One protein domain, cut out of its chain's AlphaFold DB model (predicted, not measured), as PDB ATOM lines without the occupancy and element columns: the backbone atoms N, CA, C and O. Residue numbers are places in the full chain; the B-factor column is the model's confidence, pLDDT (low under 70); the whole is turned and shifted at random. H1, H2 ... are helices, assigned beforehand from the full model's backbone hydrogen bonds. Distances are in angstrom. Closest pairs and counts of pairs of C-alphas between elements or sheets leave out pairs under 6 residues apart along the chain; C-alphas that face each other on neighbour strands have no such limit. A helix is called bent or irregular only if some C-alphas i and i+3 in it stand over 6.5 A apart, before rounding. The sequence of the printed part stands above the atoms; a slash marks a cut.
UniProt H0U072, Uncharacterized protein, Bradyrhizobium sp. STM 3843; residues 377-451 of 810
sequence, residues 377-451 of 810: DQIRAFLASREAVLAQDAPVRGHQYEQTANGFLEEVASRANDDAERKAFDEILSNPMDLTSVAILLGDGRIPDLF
ATOM      1  N   ASP A 377     244.155 154.638 220.854       84.50
ATOM      2  CA  ASP A 377     244.313 155.634 221.921       84.50
ATOM      3  C   ASP A 377     243.996 157.054 221.432       84.50
ATOM      4  O   ASP A 377     243.380 157.853 222.141       84.50
ATOM      5  N   GLN A 378     244.390 157.373 220.196       85.75
ATOM      6  CA  GLN A 378     244.103 158.660 219.571       85.75
ATOM      7  C   GLN A 378     242.622 158.805 219.226       85.75
ATOM      8  O   GLN A 378     242.082 159.894 219.398       85.75
ATOM      9  N   ILE A 379     241.954 157.733 218.795       88.44
ATOM     10  CA  ILE A 379     240.509 157.690 218.550       88.44
ATOM     11  C   ILE A 379     239.759 157.984 219.851       88.44
ATOM     12  O   ILE A 379     238.901 158.871 219.884       88.44
ATOM     13  N   ARG A 380     240.130 157.307 220.945       88.69
ATOM     14  CA  ARG A 380     239.534 157.509 222.273       88.69
ATOM     15  C   ARG A 380     239.742 158.940 222.771       88.69
ATOM     16  O   ARG A 380     238.779 159.613 223.141       88.69
ATOM     17  N   ALA A 381     240.977 159.440 222.708       86.19
ATOM     18  CA  ALA A 381     241.301 160.812 223.097       86.19
ATOM     19  C   ALA A 381     240.581 161.852 222.221       86.19
ATOM     20  O   ALA A 381     240.096 162.871 222.724       86.19
ATOM     21  N   PHE A 382     240.471 161.597 220.913       86.38
ATOM     22  CA  PHE A 382     239.754 162.469 219.990       86.38
ATOM     23  C   PHE A 382     238.270 162.532 220.348       86.38
ATOM     24  O   PHE A 382     237.767 163.639 220.552       86.38
ATOM     25  N   LEU A 383     237.591 161.387 220.490       87.75
ATOM     26  CA  LEU A 383     236.172 161.323 220.855       87.75
ATOM     27  C   LEU A 383     235.886 162.014 222.188       87.75
ATOM     28  O   LEU A 383     234.957 162.821 222.253       87.75
ATOM     29  N   ALA A 384     236.711 161.781 223.212       86.69
ATOM     30  CA  ALA A 384     236.590 162.463 224.498       86.69
ATOM     31  C   ALA A 384     236.707 163.992 224.339       86.69
ATOM     32  O   ALA A 384     235.872 164.744 224.839       86.69
ATOM     33  N   SER A 385     237.669 164.469 223.538       84.69
ATOM     34  CA  SER A 385     237.847 165.908 223.282       84.69
ATOM     35  C   SER A 385     236.652 166.574 222.581       84.69
ATOM     36  O   SER A 385     236.527 167.801 222.615       84.69
ATOM     37  N   ARG A 386     235.782 165.800 221.908       84.50
ATOM     38  CA  ARG A 386     234.627 166.330 221.162       84.50
ATOM     39  C   ARG A 386     233.448 166.720 222.048       84.50
ATOM     40  O   ARG A 386     232.540 167.374 221.540       84.50
ATOM     41  N   GLU A 387     233.473 166.444 223.352       84.12
ATOM     42  CA  GLU A 387     232.411 166.886 224.268       84.12
ATOM     43  C   GLU A 387     232.173 168.411 224.190       84.12
ATOM     44  O   GLU A 387     231.040 168.893 224.256       84.12
ATOM     45  N   ALA A 388     233.239 169.187 223.963       79.44
ATOM     46  CA  ALA A 388     233.178 170.640 223.812       79.44
ATOM     47  C   ALA A 388     232.412 171.116 222.557       79.44
ATOM     48  O   ALA A 388     232.038 172.289 222.477       79.44
ATOM     49  N   VAL A 389     232.199 170.237 221.573       76.44
ATOM     50  CA  VAL A 389     231.478 170.520 220.318       76.44
ATOM     51  C   VAL A 389     229.972 170.299 220.464       76.44
ATOM     52  O   VAL A 389     229.192 170.869 219.697       76.44
ATOM     53  N   LEU A 390     229.558 169.498 221.448       80.31
ATOM     54  CA  LEU A 390     228.161 169.137 221.666       80.31
ATOM     55  C   LEU A 390     227.314 170.360 222.041       80.31
ATOM     56  O   LEU A 390     227.767 171.268 222.754       80.31
ATOM     57  N   ALA A 391     226.061 170.357 221.579       77.00
ATOM     58  CA  ALA A 391     225.080 171.390 221.896       77.00
ATOM     59  C   ALA A 391     224.906 171.534 223.416       77.00
ATOM     60  O   ALA A 391     225.050 170.560 224.155       77.00
ATOM     61  N   GLN A 392     224.660 172.755 223.907       76.50
ATOM     62  CA  GLN A 392     224.562 173.032 225.353       76.50
ATOM     63  C   GLN A 392     223.505 172.171 226.051       76.50
ATOM     64  O   GLN A 392     223.720 171.744 227.180       76.50
ATOM     65  N   ASP A 393     222.433 171.864 225.335       79.69
ATOM     66  CA  ASP A 393     221.280 171.059 225.718       79.69
ATOM     67  C   ASP A 393     221.394 169.570 225.336       79.69
ATOM     68  O   ASP A 393     220.406 168.844 225.433       79.69
ATOM     69  N   ALA A 394     222.570 169.095 224.903       82.38
ATOM     70  CA  ALA A 394     222.762 167.686 224.563       82.38
ATOM     71  C   ALA A 394     222.461 166.775 225.777       82.38
ATOM     72  O   ALA A 394     222.949 167.057 226.877       82.38
ATOM     73  N   PRO A 395     221.685 165.686 225.603       85.50
ATOM     74  CA  PRO A 395     221.251 164.825 226.703       85.50
ATOM     75  C   PRO A 395     222.393 164.051 227.374       85.50
ATOM     76  O   PRO A 395     222.282 163.732 228.555       85.50
ATOM     77  N   VAL A 396     223.481 163.758 226.654       86.88
ATOM     78  CA  VAL A 396     224.634 163.008 227.174       86.88
ATOM     79  C   VAL A 396     225.883 163.896 227.150       86.88
ATOM     80  O   VAL A 396     226.391 164.234 226.081       86.88
ATOM     81  N   ARG A 397     226.389 164.287 228.332       89.00
ATOM     82  CA  ARG A 397     227.576 165.157 228.508       89.00
ATOM     83  C   ARG A 397     228.427 164.766 229.722       89.00
ATOM     84  O   ARG A 397     228.037 163.923 230.530       89.00
ATOM     85  N   GLY A 398     229.592 165.393 229.860       87.06
ATOM     86  CA  GLY A 398     230.555 165.183 230.934       87.06
ATOM     87  C   GLY A 398     230.988 163.726 231.046       87.06
ATOM     88  O   GLY A 398     231.165 163.024 230.051       87.06
ATOM     89  N   HIS A 399     231.080 163.241 232.281       87.25
ATOM     90  CA  HIS A 399     231.476 161.864 232.573       87.25
ATOM     91  C   HIS A 399     230.560 160.811 231.923       87.25
ATOM     92  O   HIS A 399     231.025 159.737 231.552       87.25
ATOM     93  N   GLN A 400     229.263 161.107 231.751       88.06
ATOM     94  CA  GLN A 400     228.348 160.187 231.068       88.06
ATOM     95  C   GLN A 400     228.722 160.034 229.594       88.06
ATOM     96  O   GLN A 400     228.775 158.915 229.099       88.06
ATOM     97  N   TYR A 401     229.055 161.134 228.914       91.69
ATOM     98  CA  TYR A 401     229.512 161.086 227.525       91.69
ATOM     99  C   TYR A 401     230.810 160.296 227.375       91.69
ATOM    100  O   TYR A 401     230.906 159.455 226.486       91.69
ATOM    101  N   GLU A 402     231.784 160.508 228.261       89.38
ATOM    102  CA  GLU A 402     233.043 159.758 228.231       89.38
ATOM    103  C   GLU A 402     232.815 158.246 228.405       89.38
ATOM    104  O   GLU A 402     233.371 157.441 227.658       89.38
ATOM    105  N   GLN A 403     231.941 157.846 229.337       89.12
ATOM    106  CA  GLN A 403     231.558 156.444 229.518       89.12
ATOM    107  C   GLN A 403     230.854 155.868 228.287       89.12
ATOM    108  O   GLN A 403     231.206 154.778 227.843       89.12
ATOM    109  N   THR A 404     229.890 156.591 227.711       90.44
ATOM    110  CA  THR A 404     229.169 156.145 226.512       90.44
ATOM    111  C   THR A 404     230.099 156.037 225.303       90.44
ATOM    112  O   THR A 404     230.017 155.062 224.562       90.44
ATOM    113  N   ALA A 405     231.022 156.985 225.117       90.06
ATOM    114  CA  ALA A 405     232.005 156.945 224.037       90.06
ATOM    115  C   ALA A 405     232.963 155.752 224.173       90.06
ATOM    116  O   ALA A 405     233.222 155.062 223.190       90.06
ATOM    117  N   ASN A 406     233.442 155.474 225.388       90.19
ATOM    118  CA  ASN A 406     234.279 154.305 225.656       90.19
ATOM    119  C   ASN A 406     233.516 152.990 225.430       90.19
ATOM    120  O   ASN A 406     234.031 152.107 224.748       90.19
ATOM    121  N   GLY A 407     232.283 152.890 225.935       89.25
ATOM    122  CA  GLY A 407     231.433 151.714 225.737       89.25
ATOM    123  C   GLY A 407     231.107 151.460 224.263       89.25
ATOM    124  O   GLY A 407     231.156 150.319 223.818       89.25
ATOM    125  N   PHE A 408     230.865 152.516 223.480       90.69
ATOM    126  CA  PHE A 408     230.665 152.407 222.034       90.69
ATOM    127  C   PHE A 408     231.896 151.829 221.320       90.69
ATOM    128  O   PHE A 408     231.755 150.932 220.494       90.69
ATOM    129  N   LEU A 409     233.105 152.304 221.642       89.81
ATOM    130  CA  LEU A 409     234.333 151.769 221.040       89.81
ATOM    131  C   LEU A 409     234.545 150.286 221.387       89.81
ATOM    132  O   LEU A 409     234.964 149.513 220.528       89.81
ATOM    133  N   GLU A 410     234.236 149.882 222.621       87.38
ATOM    134  CA  GLU A 410     234.312 148.483 223.066       87.38
ATOM    135  C   GLU A 410     233.268 147.597 222.365       87.38
ATOM    136  O   GLU A 410     233.576 146.481 221.935       87.38
ATOM    137  N   GLU A 411     232.047 148.101 222.179       86.12
ATOM    138  CA  GLU A 411     231.000 147.420 221.413       86.12
ATOM    139  C   GLU A 411     231.414 147.239 219.945       86.12
ATOM    140  O   GLU A 411     231.352 146.130 219.424       86.12
ATOM    141  N   VAL A 412     231.908 148.287 219.280       84.69
ATOM    142  CA  VAL A 412     232.353 148.194 217.877       84.69
ATOM    143  C   VAL A 412     233.515 147.210 217.727       84.69
ATOM    144  O   VAL A 412     233.505 146.386 216.812       84.69
ATOM    145  N   ALA A 413     234.483 147.242 218.647       80.94
ATOM    146  CA  ALA A 413     235.617 146.323 218.634       80.94
ATOM    147  C   ALA A 413     235.200 144.858 218.857       80.94
ATOM    148  O   ALA A 413     235.822 143.958 218.293       80.94
ATOM    149  N   SER A 414     234.157 144.610 219.657       80.25
ATOM    150  CA  SER A 414     233.633 143.260 219.918       80.25
ATOM    151  C   SER A 414     232.653 142.754 218.853       80.25
ATOM    152  O   SER A 414     232.461 141.546 218.736       80.25
ATOM    153  N   ARG A 415     232.057 143.654 218.063       72.00
ATOM    154  CA  ARG A 415     231.063 143.341 217.024       72.00
ATOM    155  C   ARG A 415     231.664 142.918 215.682       72.00
ATOM    156  O   ARG A 415     230.959 142.308 214.882       72.00
ATOM    157  N   ALA A 416     232.927 143.247 215.414       67.31
ATOM    158  CA  ALA A 416     233.584 142.867 214.168       67.31
ATOM    159  C   ALA A 416     233.748 141.339 214.093       67.31
ATOM    160  O   ALA A 416     234.548 140.755 214.825       67.31
ATOM    161  N   ASN A 417     232.981 140.691 213.212       65.62
ATOM    162  CA  ASN A 417     232.963 139.227 213.110       65.62
ATOM    163  C   ASN A 417     234.087 138.685 212.216       65.62
ATOM    164  O   ASN A 417     234.431 137.508 212.302       65.62
ATOM    165  N   ASP A 418     234.646 139.536 211.350       70.56
ATOM    166  CA  ASP A 418     235.742 139.201 210.446       70.56
ATOM    167  C   ASP A 418     236.757 140.352 210.294       70.56
ATOM    168  O   ASP A 418     236.493 141.513 210.625       70.56
ATOM    169  N   ASP A 419     237.943 140.017 209.779       72.50
ATOM    170  CA  ASP A 419     239.054 140.961 209.596       72.50
ATOM    171  C   ASP A 419     238.732 142.086 208.598       72.50
ATOM    172  O   ASP A 419     239.339 143.160 208.647       72.50
ATOM    173  N   ALA A 420     237.790 141.866 207.674       67.31
ATOM    174  CA  ALA A 420     237.416 142.859 206.676       67.31
ATOM    175  C   ALA A 420     236.496 143.930 207.282       67.31
ATOM    176  O   ALA A 420     236.740 145.121 207.091       67.31
ATOM    177  N   GLU A 421     235.480 143.515 208.033       71.12
ATOM    178  CA  GLU A 421     234.562 144.362 208.795       71.12
ATOM    179  C   GLU A 421     235.329 145.179 209.838       71.12
ATOM    180  O   GLU A 421     235.171 146.400 209.901       71.12
ATOM    181  N   ARG A 422     236.266 144.546 210.557       76.75
ATOM    182  CA  ARG A 422     237.158 145.241 211.494       76.75
ATOM    183  C   ARG A 422     237.958 146.343 210.806       76.75
ATOM    184  O   ARG A 422     237.950 147.486 211.246       76.75
ATOM    185  N   LYS A 423     238.572 146.027 209.665       75.38
ATOM    186  CA  LYS A 423     239.335 146.998 208.871       75.38
ATOM    187  C   LYS A 423     238.471 148.155 208.358       75.38
ATOM    188  O   LYS A 423     238.967 149.274 208.256       75.38
ATOM    189  N   ALA A 424     237.204 147.905 208.024       73.56
ATOM    190  CA  ALA A 424     236.269 148.948 207.610       73.56
ATOM    191  C   ALA A 424     235.895 149.872 208.779       73.56
ATOM    192  O   ALA A 424     235.894 151.092 208.612       73.56
ATOM    193  N   PHE A 425     235.636 149.315 209.966       81.25
ATOM    194  CA  PHE A 425     235.404 150.106 211.176       81.25
ATOM    195  C   PHE A 425     236.627 150.928 211.557       81.25
ATOM    196  O   PHE A 425     236.485 152.125 211.788       81.25
ATOM    197  N   ASP A 426     237.821 150.337 211.525       77.38
ATOM    198  CA  ASP A 426     239.074 151.048 211.779       77.38
ATOM    199  C   ASP A 426     239.277 152.184 210.762       77.38
ATOM    200  O   ASP A 426     239.711 153.280 211.112       77.38
ATOM    201  N   GLU A 427     238.917 151.976 209.492       77.62
ATOM    202  CA  GLU A 427     238.999 153.014 208.458       77.62
ATOM    203  C   GLU A 427     238.029 154.181 208.705       77.62
ATOM    204  O   GLU A 427     238.418 155.336 208.529       77.62
ATOM    205  N   ILE A 428     236.802 153.909 209.158       79.06
ATOM    206  CA  ILE A 428     235.813 154.948 209.487       79.06
ATOM    207  C   ILE A 428     236.193 155.657 210.794       79.06
ATOM    208  O   ILE A 428     236.212 156.883 210.862       79.06
ATOM    209  N   LEU A 429     236.536 154.911 211.843       83.56
ATOM    210  CA  LEU A 429     236.872 155.464 213.154       83.56
ATOM    211  C   LEU A 429     238.223 156.176 213.165       83.56
ATOM    212  O   LEU A 429     238.436 157.069 213.972       83.56
ATOM    213  N   SER A 430     239.136 155.861 212.253       79.88
ATOM    214  CA  SER A 430     240.385 156.616 212.125       79.88
ATOM    215  C   SER A 430     240.223 157.967 211.423       79.88
ATOM    216  O   SER A 430     241.176 158.751 211.386       79.88
ATOM    217  N   ASN A 431     239.037 158.271 210.887       79.44
ATOM    218  CA  ASN A 431     238.714 159.541 210.256       79.44
ATOM    219  C   ASN A 431     238.144 160.546 211.290       79.44
ATOM    220  O   ASN A 431     237.024 160.370 211.776       79.44
ATOM    221  N   PRO A 432     238.842 161.665 211.581       78.19
ATOM    222  CA  PRO A 432     238.373 162.689 212.523       78.19
ATOM    223  C   PRO A 432     236.983 163.271 212.213       78.19
ATOM    224  O   PRO A 432     236.255 163.683 213.123       78.19
ATOM    225  N   MET A 433     236.601 163.342 210.934       76.31
ATOM    226  CA  MET A 433     235.284 163.835 210.525       76.31
ATOM    227  C   MET A 433     234.177 162.854 210.925       76.31
ATOM    228  O   MET A 433     233.182 163.268 211.521       76.31
ATOM    229  N   ASP A 434     234.371 161.566 210.647       81.56
ATOM    230  CA  ASP A 434     233.424 160.511 211.015       81.56
ATOM    231  C   ASP A 434     233.344 160.374 212.544       81.56
ATOM    232  O   ASP A 434     232.249 160.313 213.100       81.56
ATOM    233  N   LEU A 435     234.470 160.485 213.260       85.50
ATOM    234  CA  LEU A 435     234.476 160.528 214.728       85.50
ATOM    235  C   LEU A 435     233.733 161.731 215.307       85.50
ATOM    236  O   LEU A 435     233.079 161.624 216.341       85.50
ATOM    237  N   THR A 436     233.808 162.893 214.658       83.88
ATOM    238  CA  THR A 436     233.011 164.051 215.088       83.88
ATOM    239  C   THR A 436     231.521 163.773 214.899       83.88
ATOM    240  O   THR A 436     230.704 164.191 215.717       83.88
ATOM    241  N   SER A 437     231.168 163.033 213.850       85.38
ATOM    242  CA  SER A 437     229.795 162.615 213.598       85.38
ATOM    243  C   SER A 437     229.281 161.619 214.631       85.38
ATOM    244  O   SER A 437     228.179 161.797 215.150       85.38
ATOM    245  N   VAL A 438     230.113 160.639 214.983       89.19
ATOM    246  CA  VAL A 438     229.894 159.703 216.092       89.19
ATOM    247  C   VAL A 438     229.690 160.467 217.402       89.19
ATOM    248  O   VAL A 438     228.688 160.253 218.075       89.19
ATOM    249  N   ALA A 439     230.568 161.421 217.725       89.00
ATOM    250  CA  ALA A 439     230.463 162.233 218.937       89.00
ATOM    251  C   ALA A 439     229.118 162.971 219.046       89.00
ATOM    252  O   ALA A 439     228.480 162.935 220.096       89.00
ATOM    253  N   ILE A 440     228.662 163.608 217.959       86.25
ATOM    254  CA  ILE A 440     227.369 164.313 217.927       86.25
ATOM    255  C   ILE A 440     226.206 163.340 218.172       86.25
ATOM    256  O   ILE A 440     225.327 163.640 218.976       86.25
ATOM    257  N   LEU A 441     226.214 162.169 217.524       88.38
ATOM    258  CA  LEU A 441     225.159 161.161 217.684       88.38
ATOM    259  C   LEU A 441     225.118 160.582 219.105       88.38
ATOM    260  O   LEU A 441     224.033 160.458 219.673       88.38
ATOM    261  N   LEU A 442     226.282 160.296 219.694       90.62
ATOM    262  CA  LEU A 442     226.397 159.840 221.082       90.62
ATOM    263  C   LEU A 442     225.916 160.913 222.067       90.62
ATOM    264  O   LEU A 442     225.182 160.601 223.001       90.62
ATOM    265  N   GLY A 443     226.279 162.179 221.836       87.00
ATOM    266  CA  GLY A 443     225.817 163.312 222.638       87.00
ATOM    267  C   GLY A 443     224.298 163.488 222.610       87.00
ATOM    268  O   GLY A 443     223.705 163.820 223.634       87.00
ATOM    269  N   ASP A 444     223.667 163.199 221.468       84.38
ATOM    270  CA  ASP A 444     222.209 163.159 221.282       84.38
ATOM    271  C   ASP A 444     221.551 161.879 221.857       84.38
ATOM    272  O   ASP A 444     220.335 161.709 221.745       84.38
ATOM    273  N   GLY A 445     222.320 160.974 222.477       83.31
ATOM    274  CA  GLY A 445     221.823 159.726 223.067       83.31
ATOM    275  C   GLY A 445     221.435 158.653 222.043       83.31
ATOM    276  O   GLY A 445     220.639 157.768 222.354       83.31
ATOM    277  N   ARG A 446     221.953 158.732 220.810       84.69
ATOM    278  CA  ARG A 446     221.723 157.741 219.748       84.69
ATOM    279  C   ARG A 446     222.896 156.770 219.641       84.69
ATOM    280  O   ARG A 446     224.029 157.116 219.954       84.69
ATOM    281  N   ILE A 447     222.613 155.581 219.113       85.38
ATOM    282  CA  ILE A 447     223.632 154.591 218.750       85.38
ATOM    283  C   ILE A 447     224.117 154.902 217.320       85.38
ATOM    284  O   ILE A 447     223.298 154.856 216.393       85.38
ATOM    285  N   PRO A 448     225.400 155.256 217.121       88.88
ATOM    286  CA  PRO A 448     225.949 155.547 215.801       88.88
ATOM    287  C   PRO A 448     226.000 154.294 214.926       88.88
ATOM    288  O   PRO A 448     226.493 153.251 215.349       88.88
ATOM    289  N   ASP A 449     225.541 154.421 213.684       85.19
ATOM    290  CA  ASP A 449     225.779 153.443 212.626       85.19
ATOM    291  C   ASP A 449     226.874 153.982 211.705       85.19
ATOM    292  O   ASP A 449     226.675 154.967 210.987       85.19
ATOM    293  N   LEU A 450     228.044 153.337 211.734       82.38
ATOM    294  CA  LEU A 450     229.240 153.774 211.015       82.38
ATOM    295  C   LEU A 450     229.030 153.863 209.494       82.38
ATOM    296  O   LEU A 450     229.653 154.704 208.843       82.38
ATOM    297  N   PHE A 451     228.118 153.073 208.921       78.00
ATOM    298  CA  PHE A 451     227.839 153.104 207.483       78.00
ATOM    299  C   PHE A 451     226.773 154.139 207.085       78.00
ATOM    300  O   PHE A 451     226.653 154.467 205.899       78.00
TER     301      PHE A 451
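This is residues 377 to 451 of the 810 residues of an uncharacterized protein of Bradyrhizobium sp. STM 3843 (UniProt H0U072). H1 and H2 form a helical hairpin, and H4 packs on it, crossing H1 at a steep tilt of 58 degrees and meeting residues 401 to 405 of H2 with its last residues, 439 to 443. H2, the longest helix, reaches beyond this group; after its far end H3 folds back towards H4 and meets it at a corner, and residues 444 to 451 fold back after H4 as a tail with no named element. The printed part has 75 residues with four named helices, in the order H1, H2, H3, H4, and no named strand; the class is all helix. It is compact, with a radius of gyration of the C-alphas of 11.9 A, yet elongated in outline, with spans of 38 by 21 by 18 A.

H1 is residues 377 to 389, 19.7 A from first to last C-alpha, and begins with C-alpha 377 at (244.313, 155.634, 221.921). H1 is irregular, but only just: C-alphas 385 and 388 are 6.7 A apart. H2, residues 398 to 415, is 25.9 A long and ends with C-alpha 415 at (231.063, 143.341, 217.024). H3, residues 419 to 429, measures 15.1 A. H4, residues 432 to 443, measures 16.1 A and ends with C-alpha 443 at (225.817, 163.312, 222.638).

H4 is the hub, touching three other helices. It touches H1, with the closest C-alphas, those of Leu 383 and Ala 439, 6.1 A apart, at a steep tilt of 58 degrees, the same way. Residues 439 to 443 of H4 touch residues 401 to 405 of H2; the closest C-alphas, those of Tyr 401 and Gly 443, are 6.5 A apart, and the tilt is steep, 64 degrees, opposite ways. The hairpin of H1 and H2 has a steep tilt of 40 degrees, opposite ways, and its closest C-alphas, those of Ala 384 and Glu 402, are 5.8 A apart. H3 and H4 touch only at the corner by their link, and only just, with 3 pairs of C-alphas within 8 A; the closest are those of Leu 429 and Leu 435, 5.8 A apart, and the two helices are about perpendicular at 83 degrees. H2 and H3 are close but not clearly touching, with the closest C-alphas, those of Ala 413 and Arg 422, 7.4 A apart, at a shallow tilt of 25 degrees, opposite ways. In H2, H3 and H4 every O i to N i+4 pair is within hydrogen-bond range; in H1, 6 of 9 are.

The two C-alphas farthest apart, those of Gln 392 and Asp 418, are 38.6 A apart. The printed part has no cut. The links from H2 to H3 and from H3 to H4 are tight, and the link from H1 to H2 is short. The mean pLDDT of the printed part is 82.9; residues 416 to 417 and residue 420 are under 70.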